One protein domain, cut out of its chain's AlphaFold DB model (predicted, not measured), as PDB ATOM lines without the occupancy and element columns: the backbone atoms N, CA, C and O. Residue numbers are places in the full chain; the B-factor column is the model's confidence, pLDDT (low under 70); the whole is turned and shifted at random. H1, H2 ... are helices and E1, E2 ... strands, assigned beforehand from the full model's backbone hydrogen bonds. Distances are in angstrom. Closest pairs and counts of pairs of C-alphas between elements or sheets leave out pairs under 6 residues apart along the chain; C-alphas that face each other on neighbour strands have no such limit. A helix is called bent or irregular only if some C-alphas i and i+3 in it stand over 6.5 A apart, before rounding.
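Overview. This is residues 125 to 199 of the 199 residues of the protein "UDENN domain-containing protein" of Hyalella azteca (UniProt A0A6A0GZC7). A helical hairpin of H1 and H2 packs with a hairpin of two strands, E1 and E2; the four elements run roughly along one long axis, and seen along it H1, H2 and the strand pair make a triangle. A tail with no named element, residues 183 to 199, leads off beyond E2 and turns away from this body, while residues 140 to 146 stick out at the other end of the longest span. The printed part has 75 residues, with two named helices and then two named strands in the order H1, H2, E1, E2; the sheet, E1 - E2, is antiparallel, and the class is mixed, helices and strands. The whole is loose, with a radius of gyration of the C-alphas of 14.8 A, and flat, spanning 45 by 36 by 16 A.

Arrangement. H1, residues 125 to 140, touches H2, residues 149 to 159, with its residues 135 to 139 alone. Their closest C-alphas, those of Leu 135 and Leu 149, are 7.0 A apart. The two form a helical hairpin and run opposite ways at a shallow tilt of 28 degrees. E1, residues 167 to 173, and E2, residues 176 to 182, form a hairpin, antiparallel at 155 degrees between their directions. N 169 and O 180, at 2.8 A, and N 178 and O 171, at 2.8 A, are within hydrogen-bond range. The closest C-alphas of H1 and E2 are those of Ala 127 and Gln 178, 6.4 A apart; those of H1 and E1 are Phe 131 and Cys 173, 6.2 A apart. The closest C-alphas of H2 and E1 are those of His 152 and Cys 173, 7.1 A apart. H2 and E2 are apart. In H1 and H2 every O i to N i+4 pair is within hydrogen-bond range.

Along the chain. H1 begins at C-alpha 125, (71.101, 16.466, -6.828), and is 22.4 A long. H2 is 14.9 A long; it is neither bent nor irregular, but only just: C-alphas 156 and 159 are 6.0 A apart. E1 is 18.5 A long and begins at C-alpha 167, (85.258, 9.532, -1.010). E2 is 19.6 A long and ends at C-alpha 182, (79.887, 9.016, -3.234).

Size, cuts and confidence. The two C-alphas farthest apart, those of Gly 144 and His 186, are 46.2 A apart. The printed part has no cut and ends at Leu 199, the chain's last residue. The link from E1 to E2 is tight; those from H1 to H2 and from H2 to E1 are short, and no link is long. The C-alphas of residues 183 to 199 lie 14 to 29 A from the mean of all C-alphas. The mean pLDDT of the printed part is 77.8; residues 142 to 145 and 189 to 199 are under 70.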
ATOM      1  N   VAL A 125      72.153  15.427  -6.776       86.56
ATOM      2  CA  VAL A 125      71.101  16.466  -6.828       86.56
ATOM      3  C   VAL A 125      71.669  17.872  -6.581       86.56
ATOM      4  O   VAL A 125      71.375  18.818  -7.313       86.56
ATOM      5  N   GLY A 126      72.496  18.027  -5.543       85.62
ATOM      6  CA  GLY A 126      73.025  19.331  -5.136       85.62
ATOM      7  C   GLY A 126      73.985  19.933  -6.163       85.62
ATOM      8  O   GLY A 126      73.822  21.090  -6.556       85.62
ATOM      9  N   ALA A 127      74.959  19.141  -6.618       85.69
ATOM     10  CA  ALA A 127      75.935  19.576  -7.614       85.69
ATOM     11  C   ALA A 127      75.261  19.852  -8.966       85.69
ATOM     12  O   ALA A 127      75.486  20.909  -9.554       85.69
ATOM     13  N   ALA A 128      74.356  18.970  -9.408       89.88
ATOM     14  CA  ALA A 128      73.613  19.147 -10.652       89.88
ATOM     15  C   ALA A 128      72.754  20.419 -10.643       89.88
ATOM     16  O   ALA A 128      72.733  21.151 -11.629       89.88
ATOM     17  N   ARG A 129      72.076  20.724  -9.527       91.62
ATOM     18  CA  ARG A 129      71.309  21.970  -9.387       91.62
ATOM     19  C   ARG A 129      72.193  23.192  -9.580       91.62
ATOM     20  O   ARG A 129      71.846  24.073 -10.359       91.62
ATOM     21  N   LYS A 130      73.312  23.261  -8.857       90.25
ATOM     22  CA  LYS A 130      74.209  24.420  -8.913       90.25
ATOM     23  C   LYS A 130      74.832  24.578 -10.297       90.25
ATOM     24  O   LYS A 130      74.868  25.699 -10.792       90.25
ATOM     25  N   PHE A 131      75.232  23.474 -10.934       91.38
ATOM     26  CA  PHE A 131      75.720  23.493 -12.311       91.38
ATOM     27  C   PHE A 131      74.669  24.038 -13.277       91.38
ATOM     28  O   PHE A 131      74.946  25.009 -13.964       91.38
ATOM     29  N   LEU A 132      73.459  23.470 -13.301       94.12
ATOM     30  CA  LEU A 132      72.417  23.879 -14.249       94.12
ATOM     31  C   LEU A 132      71.972  25.332 -14.044       94.12
ATOM     32  O   LEU A 132      71.792  26.059 -15.016       94.12
ATOM     33  N   VAL A 133      71.838  25.770 -12.787       92.81
ATOM     34  CA  VAL A 133      71.526  27.171 -12.459       92.81
ATOM     35  C   VAL A 133      72.660  28.093 -12.902       92.81
ATOM     36  O   VAL A 133      72.395  29.131 -13.500       92.81
ATOM     37  N   GLY A 134      73.914  27.734 -12.614       91.62
ATOM     38  CA  GLY A 134      75.082  28.520 -13.013       91.62
ATOM     39  C   GLY A 134      75.222  28.613 -14.531       91.62
ATOM     40  O   GLY A 134      75.390  29.703 -15.064       91.62
ATOM     41  N   LEU A 135      75.068  27.486 -15.225       91.62
ATOM     42  CA  LEU A 135      75.122  27.394 -16.680       91.62
ATOM     43  C   LEU A 135      74.043  28.268 -17.331       91.62
ATOM     44  O   LEU A 135      74.326  29.007 -18.267       91.62
ATOM     45  N   TYR A 136      72.818  28.226 -16.802       92.75
ATOM     46  CA  TYR A 136      71.738  29.080 -17.284       92.75
ATOM     47  C   TYR A 136      72.022  30.568 -17.058       92.75
ATOM     48  O   TYR A 136      71.776  31.362 -17.958       92.75
ATOM     49  N   LYS A 137      72.569  30.952 -15.896       90.81
ATOM     50  CA  LYS A 137      72.946  32.350 -15.628       90.81
ATOM     51  C   LYS A 137      73.974  32.858 -16.634       90.81
ATOM     52  O   LYS A 137      73.743  33.902 -17.234       90.81
ATOM     53  N   LEU A 138      75.034  32.081 -16.880       88.75
ATOM     54  CA  LEU A 138      76.036  32.406 -17.901       88.75
ATOM     55  C   LEU A 138      75.405  32.570 -19.288       88.75
ATOM     56  O   LEU A 138      75.709  33.527 -19.993       88.75
ATOM     57  N   PHE A 139      74.492  31.667 -19.652       88.31
ATOM     58  CA  PHE A 139      73.767  31.742 -20.917       88.31
ATOM     59  C   PHE A 139      72.918  33.019 -21.033       88.31
ATOM     60  O   PHE A 139      72.916  33.656 -22.083       88.31
ATOM     61  N   THR A 140      72.213  33.419 -19.970       88.06
ATOM     62  CA  THR A 140      71.347  34.611 -19.991       88.06
ATOM     63  C   THR A 140      72.096  35.935 -19.886       88.06
ATOM     64  O   THR A 140      71.605  36.944 -20.382       88.06
ATOM     65  N   GLU A 141      73.252  35.956 -19.225       84.81
ATOM     66  CA  GLU A 141      74.013  37.184 -18.967       84.81
ATOM     67  C   GLU A 141      74.869  37.627 -20.170       84.81
ATOM     68  O   GLU A 141      75.474  38.690 -20.096       84.81
ATOM     69  N   CYS A 142      74.848  36.877 -21.287       65.62
ATOM     70  CA  CYS A 142      75.617  37.109 -22.520       65.62
ATOM     71  C   CYS A 142      77.125  37.276 -22.260       65.62
ATOM     72  O   CYS A 142      77.606  38.327 -21.851       65.62
ATOM     73  N   GLU A 143      77.873  36.208 -22.538       62.25
ATOM     74  CA  GLU A 143      79.296  36.029 -22.234       62.25
ATOM     75  C   GLU A 143      80.193  37.260 -22.466       62.25
ATOM     76  O   GLU A 143      80.656  37.529 -23.570       62.25
ATOM     77  N   GLY A 144      80.517  37.963 -21.379       57.84
ATOM     78  CA  GLY A 144      81.700  38.827 -21.282       57.84
ATOM     79  C   GLY A 144      82.879  38.150 -20.567       57.84
ATOM     80  O   GLY A 144      83.851  38.814 -20.213       57.84
ATOM     81  N   GLY A 145      82.769  36.850 -20.269       65.75
ATOM     82  CA  GLY A 145      83.750  36.092 -19.493       65.75
ATOM     83  C   GLY A 145      84.892  35.526 -20.341       65.75
ATOM     84  O   GLY A 145      84.748  35.298 -21.534       65.75
ATOM     85  N   ALA A 146      86.033  35.242 -19.706       71.44
ATOM     86  CA  ALA A 146      87.186  34.616 -20.366       71.44
ATOM     87  C   ALA A 146      86.971  33.131 -20.737       71.44
ATOM     88  O   ALA A 146      87.792  32.557 -21.449       71.44
ATOM     89  N   VAL A 147      85.908  32.495 -20.229       78.88
ATOM     90  CA  VAL A 147      85.616  31.063 -20.395       78.88
ATOM     91  C   VAL A 147      84.225  30.908 -20.992       78.88
ATOM     92  O   VAL A 147      83.270  31.443 -20.431       78.88
ATOM     93  N   THR A 148      84.123  30.144 -22.079       87.75
ATOM     94  CA  THR A 148      82.860  29.937 -22.794       87.75
ATOM     95  C   THR A 148      81.957  28.901 -22.117       87.75
ATOM     96  O   THR A 148      82.398  28.067 -21.313       87.75
ATOM     97  N   LEU A 149      80.679  28.898 -22.475       88.31
ATOM     98  CA  LEU A 149      79.659  27.968 -22.008       88.31
ATOM     99  C   LEU A 149      80.052  26.522 -22.330       88.31
ATOM    100  O   LEU A 149      79.938  25.633 -21.485       88.31
ATOM    101  N   GLU A 150      80.582  26.294 -23.532       90.44
ATOM    102  CA  GLU A 150      81.048  24.985 -23.990       90.44
ATOM    103  C   GLU A 150      82.214  24.485 -23.144       90.44
ATOM    104  O   GLU A 150      82.284  23.292 -22.857       90.44
ATOM    105  N   SER A 151      83.091  25.382 -22.684       89.75
ATOM    106  CA  SER A 151      84.215  25.022 -21.813       89.75
ATOM    107  C   SER A 151      83.728  24.501 -20.455       89.75
ATOM    108  O   SER A 151      84.266  23.525 -19.934       89.75
ATOM    109  N   HIS A 152      82.653  25.077 -19.904       89.38
ATOM    110  CA  HIS A 152      82.021  24.583 -18.674       89.38
ATOM    111  C   HIS A 152      81.369  23.206 -18.861       89.38
ATOM    112  O   HIS A 152      81.462  22.350 -17.979       89.38
ATOM    113  N   VAL A 153      80.726  22.980 -20.010       91.06
ATOM    114  CA  VAL A 153      80.153  21.674 -20.369       91.06
ATOM    115  C   VAL A 153      81.262  20.637 -20.568       91.06
ATOM    116  O   VAL A 153      81.161  19.529 -20.046       91.06
ATOM    117  N   HIS A 154      82.341  21.003 -21.262       91.25
ATOM    118  CA  HIS A 154      83.498  20.142 -21.488       91.25
ATOM    119  C   HIS A 154      84.158  19.724 -20.172       91.25
ATOM    120  O   HIS A 154      84.364  18.532 -19.944       91.25
ATOM    121  N   ASN A 155      84.420  20.682 -19.276       89.00
ATOM    122  CA  ASN A 155      84.994  20.408 -17.962       89.00
ATOM    123  C   ASN A 155      84.146  19.388 -17.182       89.00
ATOM    124  O   ASN A 155      84.683  18.399 -16.681       89.00
ATOM    125  N   LEU A 156      82.817  19.556 -17.152       88.38
ATOM    126  CA  LEU A 156      81.937  18.608 -16.465       88.38
ATOM    127  C   LEU A 156      81.967  17.204 -17.090       88.38
ATOM    128  O   LEU A 156      81.923  16.217 -16.359       88.38
ATOM    129  N   LEU A 157      81.994  17.106 -18.421       88.12
ATOM    130  CA  LEU A 157      81.902  15.824 -19.123       88.12
ATOM    131  C   LEU A 157      83.215  15.037 -19.133       88.12
ATOM    132  O   LEU A 157      83.171  13.806 -19.120       88.12
ATOM    133  N   TYR A 158      84.358  15.725 -19.176       88.62
ATOM    134  CA  TYR A 158      85.647  15.089 -19.463       88.62
ATOM    135  C   TYR A 158      86.709  15.284 -18.380       88.62
ATOM    136  O   TYR A 158      87.626  14.473 -18.289       88.62
ATOM    137  N   GLU A 159      86.602  16.316 -17.541       86.19
ATOM    138  CA  GLU A 159      87.618  16.610 -16.518       86.19
ATOM    139  C   GLU A 159      87.143  16.231 -15.107       86.19
ATOM    140  O   GLU A 159      87.935  15.780 -14.269       86.19
ATOM    141  N   VAL A 160      85.841  16.355 -14.839       85.44
ATOM    142  CA  VAL A 160      85.239  15.966 -13.560       85.44
ATOM    143  C   VAL A 160      84.977  14.460 -13.540       85.44
ATOM    144  O   VAL A 160      84.056  13.942 -14.166       85.44
ATOM    145  N   HIS A 161      85.778  13.741 -12.757       82.50
ATOM    146  CA  HIS A 161      85.633  12.299 -12.575       82.50
ATOM    147  C   HIS A 161      84.639  11.977 -11.450       82.50
ATOM    148  O   HIS A 161      84.510  12.719 -10.483       82.50
ATOM    149  N   ALA A 162      83.948  10.838 -11.514       80.50
ATOM    150  CA  ALA A 162      83.145  10.402 -10.372       80.50
ATOM    151  C   ALA A 162      84.067  10.013  -9.197       80.50
ATOM    152  O   ALA A 162      85.010   9.243  -9.414       80.50
ATOM    153  N   PRO A 163      83.812  10.479  -7.956       85.44
ATOM    154  CA  PRO A 163      84.618  10.061  -6.818       85.44
ATOM    155  C   PRO A 163      84.499   8.544  -6.586       85.44
ATOM    156  O   PRO A 163      83.437   7.962  -6.845       85.44
ATOM    157  N   PRO A 164      85.556   7.882  -6.080       85.88
ATOM    158  CA  PRO A 164      85.463   6.511  -5.585       85.88
ATOM    159  C   PRO A 164      84.446   6.388  -4.441       85.88
ATOM    160  O   PRO A 164      84.149   7.366  -3.757       85.88
ATOM    161  N   ALA A 165      83.922   5.184  -4.207       85.44
ATOM    162  CA  ALA A 165      82.993   4.945  -3.102       85.44
ATOM    163  C   ALA A 165      83.639   5.289  -1.745       85.44
ATOM    164  O   ALA A 165      84.796   4.946  -1.502       85.44
ATOM    165  N   GLY A 166      82.898   5.983  -0.880       85.19
ATOM    166  CA  GLY A 166      83.364   6.472   0.422       85.19
ATOM    167  C   GLY A 166      84.270   7.705   0.352       85.19
ATOM    168  O   GLY A 166      84.910   8.052   1.345       85.19
ATOM    169  N   ARG A 167      84.382   8.365  -0.808       86.00
ATOM    170  CA  ARG A 167      85.258   9.532  -1.010       86.00
ATOM    171  C   ARG A 167      84.473  10.734  -1.522       86.00
ATOM    172  O   ARG A 167      83.413  10.603  -2.134       86.00
ATOM    173  N   CYS A 168      85.042  11.913  -1.287       83.81
ATOM    174  CA  CYS A 168      84.569  13.170  -1.850       83.81
ATOM    175  C   CYS A 168      85.482  13.617  -2.996       83.81
ATOM    176  O   CYS A 168      86.698  13.435  -2.926       83.81
ATOM    177  N   LEU A 169      84.904  14.266  -4.002       84.69
ATOM    178  CA  LEU A 169      85.616  15.065  -4.991       84.69
ATOM    179  C   LEU A 169      85.235  16.531  -4.802       84.69
ATOM    180  O   LEU A 169      84.051  16.866  -4.816       84.69
ATOM    181  N   ALA A 170      86.241  17.392  -4.673       85.12
ATOM    182  CA  ALA A 170      86.072  18.829  -4.816       85.12
ATOM    183  C   ALA A 170      86.455  19.238  -6.245       85.12
ATOM    184  O   ALA A 170      87.521  18.860  -6.725       85.12
ATOM    185  N   PHE A 171      85.596  19.995  -6.922       82.00
ATOM    186  CA  PHE A 171      85.845  20.499  -8.273       82.00
ATOM    187  C   PHE A 171      85.246  21.897  -8.445       82.00
ATOM    188  O   PHE A 171      84.341  22.283  -7.708       82.00
ATOM    189  N   SER A 172      85.755  22.677  -9.396       81.31
ATOM    190  CA  SER A 172      85.165  23.974  -9.743       81.31
ATOM    191  C   SER A 172      84.101  23.781 -10.812       81.31
ATOM    192  O   SER A 172      84.313  23.056 -11.777       81.31
ATOM    193  N   CYS A 173      82.951  24.418 -10.640       75.44
ATOM    194  CA  CYS A 173      81.818  24.297 -11.537       75.44
ATOM    195  C   CYS A 173      81.191  25.679 -11.720       75.44
ATOM    196  O   CYS A 173      80.679  26.256 -10.755       75.44
ATOM    197  N   VAL A 174      81.259  26.232 -12.935       81.56
ATOM    198  CA  VAL A 174      80.735  27.581 -13.244       81.56
ATOM    199  C   VAL A 174      81.293  28.636 -12.273       81.56
ATOM    200  O   VAL A 174      80.556  29.379 -11.632       81.56
ATOM    201  N   GLY A 175      82.615  28.617 -12.065       75.56
ATOM    202  CA  GLY A 175      83.316  29.538 -11.159       75.56
ATOM    203  C   GLY A 175      83.066  29.318  -9.660       75.56
ATOM    204  O   GLY A 175      83.577  30.081  -8.843       75.56
ATOM    205  N   SER A 176      82.308  28.287  -9.273       79.44
ATOM    206  CA  SER A 176      81.979  27.995  -7.874       79.44
ATOM    207  C   SER A 176      82.505  26.622  -7.436       79.44
ATOM    208  O   SER A 176      82.330  25.642  -8.164       79.44
ATOM    209  N   PRO A 177      83.131  26.500  -6.251       82.88
ATOM    210  CA  PRO A 177      83.594  25.211  -5.756       82.88
ATOM    211  C   PRO A 177      82.405  24.314  -5.392       82.88
ATOM    212  O   PRO A 177      81.466  24.727  -4.707       82.88
ATOM    213  N   GLN A 178      82.466  23.066  -5.841       82.69
ATOM    214  CA  GLN A 178      81.493  22.016  -5.573       82.69
ATOM    215  C   GLN A 178      82.162  20.827  -4.911       82.69
ATOM    216  O   GLN A 178      83.306  20.499  -5.210       82.69
ATOM    217  N   ILE A 179      81.421  20.175  -4.018       83.19
ATOM    218  CA  ILE A 179      81.828  18.932  -3.372       83.19
ATOM    219  C   ILE A 179      80.773  17.882  -3.701       83.19
ATOM    220  O   ILE A 179      79.585  18.089  -3.459       83.19
ATOM    221  N   CYS A 180      81.228  16.774  -4.267       79.56
ATOM    222  CA  CYS A 180      80.443  15.591  -4.585       79.56
ATOM    223  C   CYS A 180      80.940  14.452  -3.692       79.56
ATOM    224  O   CYS A 180      82.147  14.232  -3.608       79.56
ATOM    225  N   TYR A 181      80.039  13.758  -3.002       82.50
ATOM    226  CA  TYR A 181      80.378  12.625  -2.142       82.50
ATOM    227  C   TYR A 181      79.678  11.382  -2.656       82.50
ATOM    228  O   TYR A 181      78.458  11.381  -2.807       82.50
ATOM    229  N   ARG A 182      80.445  10.308  -2.853       83.50
ATOM    230  CA  ARG A 182      79.887   9.016  -3.234       83.50
ATOM    231  C   ARG A 182      79.775   8.105  -2.009       83.50
ATOM    232  O   ARG A 182      80.814   7.684  -1.502       83.50
ATOM    233  N   PRO A 183      78.559   7.725  -1.583       81.31
ATOM    234  CA  PRO A 183      78.369   6.762  -0.502       81.31
ATOM    235  C   PRO A 183      78.934   5.379  -0.849       81.31
ATOM    236  O   PRO A 183      78.972   4.975  -2.019       81.31
ATOM    237  N   THR A 184      79.347   4.630   0.170       83.00
ATOM    238  CA  THR A 184      79.604   3.187   0.060       83.00
ATOM    239  C   THR A 184      78.300   2.383   0.097       83.00
ATOM    240  O   THR A 184      77.242   2.889   0.461       83.00
ATOM    241  N   SER A 185      78.361   1.094  -0.252       79.94
ATOM    242  CA  SER A 185      77.197   0.192  -0.227       79.94
ATOM    243  C   SER A 185      76.600  -0.039   1.168       79.94
ATOM    244  O   SER A 185      75.480  -0.534   1.262       79.94
ATOM    245  N   HIS A 186      77.332   0.298   2.234       81.00
ATOM    246  CA  HIS A 186      76.886   0.166   3.625       81.00
ATOM    247  C   HIS A 186      76.413   1.492   4.231       81.00
ATOM    248  O   HIS A 186      75.934   1.513   5.363       81.00
ATOM    249  N   GLU A 187      76.538   2.592   3.493       78.44
ATOM    250  CA  GLU A 187      76.157   3.922   3.947       78.44
ATOM    251  C   GLU A 187      74.827   4.326   3.317       78.44
ATOM    252  O   GLU A 187      74.565   4.109   2.131       78.44
ATOM    253  N   LEU A 188      73.970   4.953   4.120       70.81
ATOM    254  CA  LEU A 188      72.788   5.609   3.586       70.81
ATOM    255  C   LEU A 188      73.233   6.835   2.774       70.81
ATOM    256  O   LEU A 188      74.092   7.590   3.238       70.81
ATOM    257  N   PRO A 189      72.644   7.084   1.591       64.75
ATOM    258  CA  PRO A 189      72.833   8.349   0.900       64.75
ATOM    259  C   PRO A 189      72.480   9.496   1.849       64.75
ATOM    260  O   PRO A 189      71.422   9.470   2.483       64.75
ATOM    261  N   LEU A 190      73.360  10.494   1.957       61.09
ATOM    262  CA  LEU A 190      73.098  11.675   2.778       61.09
ATOM    263  C   LEU A 190      71.750  12.279   2.353       61.09
ATOM    264  O   LEU A 190      71.503  12.477   1.162       61.09
ATOM    265  N   LEU A 191      70.869  12.550   3.322       51.28
ATOM    266  CA  LEU A 191      69.496  13.040   3.124       51.28
ATOM    267  C   LEU A 191      69.441  14.503   2.624       51.28
ATOM    268  O   LEU A 191      68.691  15.324   3.138       51.28
ATOM    269  N   LEU A 192      70.210  14.848   1.588       45.94
ATOM    270  CA  LEU A 192      70.042  16.079   0.803       45.94
ATOM    271  C   LEU A 192      69.006  15.912  -0.323       45.94
ATOM    272  O   LEU A 192      68.871  16.772  -1.192       45.94
ATOM    273  N   VAL A 193      68.243  14.818  -0.306       44.59
ATOM    274  CA  VAL A 193      67.030  14.673  -1.109       44.59
ATOM    275  C   VAL A 193      65.880  15.231  -0.275       44.59
ATOM    276  O   VAL A 193      65.179  14.497   0.414       44.59
ATOM    277  N   SER A 194      65.690  16.551  -0.317       33.59
ATOM    278  CA  SER A 194      64.393  17.117   0.050       33.59
ATOM    279  C   SER A 194      63.400  16.620  -0.997       33.59
ATOM    280  O   SER A 194      63.303  17.153  -2.104       33.59
ATOM    281  N   ILE A 195      62.741  15.508  -0.678       36.56
ATOM    282  CA  ILE A 195      61.569  15.037  -1.392       36.56
ATOM    283  C   ILE A 195      60.512  16.119  -1.151       36.56
ATOM    284  O   ILE A 195      59.826  16.116  -0.134       36.56
ATOM    285  N   TYR A 196      60.409  17.081  -2.070       32.88
ATOM    286  CA  TYR A 196      59.268  17.990  -2.159       32.88
ATOM    287  C   TYR A 196      58.049  17.182  -2.633       32.88
ATOM    288  O   TYR A 196      57.573  17.334  -3.755       32.88
ATOM    289  N   VAL A 197      57.549  16.287  -1.781       28.83
ATOM    290  CA  VAL A 197      56.157  15.845  -1.853       28.83
ATOM    291  C   VAL A 197      55.375  16.946  -1.156       28.83
ATOM    292  O   VAL A 197      55.322  17.031   0.067       28.83
ATOM    293  N   ARG A 198      54.841  17.859  -1.962       30.36
ATOM    294  CA  ARG A 198      53.803  18.782  -1.519       30.36
ATOM    295  C   ARG A 198      52.519  17.949  -1.441       30.36
ATOM    296  O   ARG A 198      51.953  17.637  -2.485       30.36
ATOM    297  N   LEU A 199      52.179  17.488  -0.234       36.19
ATOM    298  CA  LEU A 199      50.828  17.019   0.102       36.19
ATOM    299  C   LEU A 199      49.850  18.197   0.027       36.19
ATOM    300  O   LEU A 199      50.283  19.332   0.344       36.19
TER     301      LEU A 199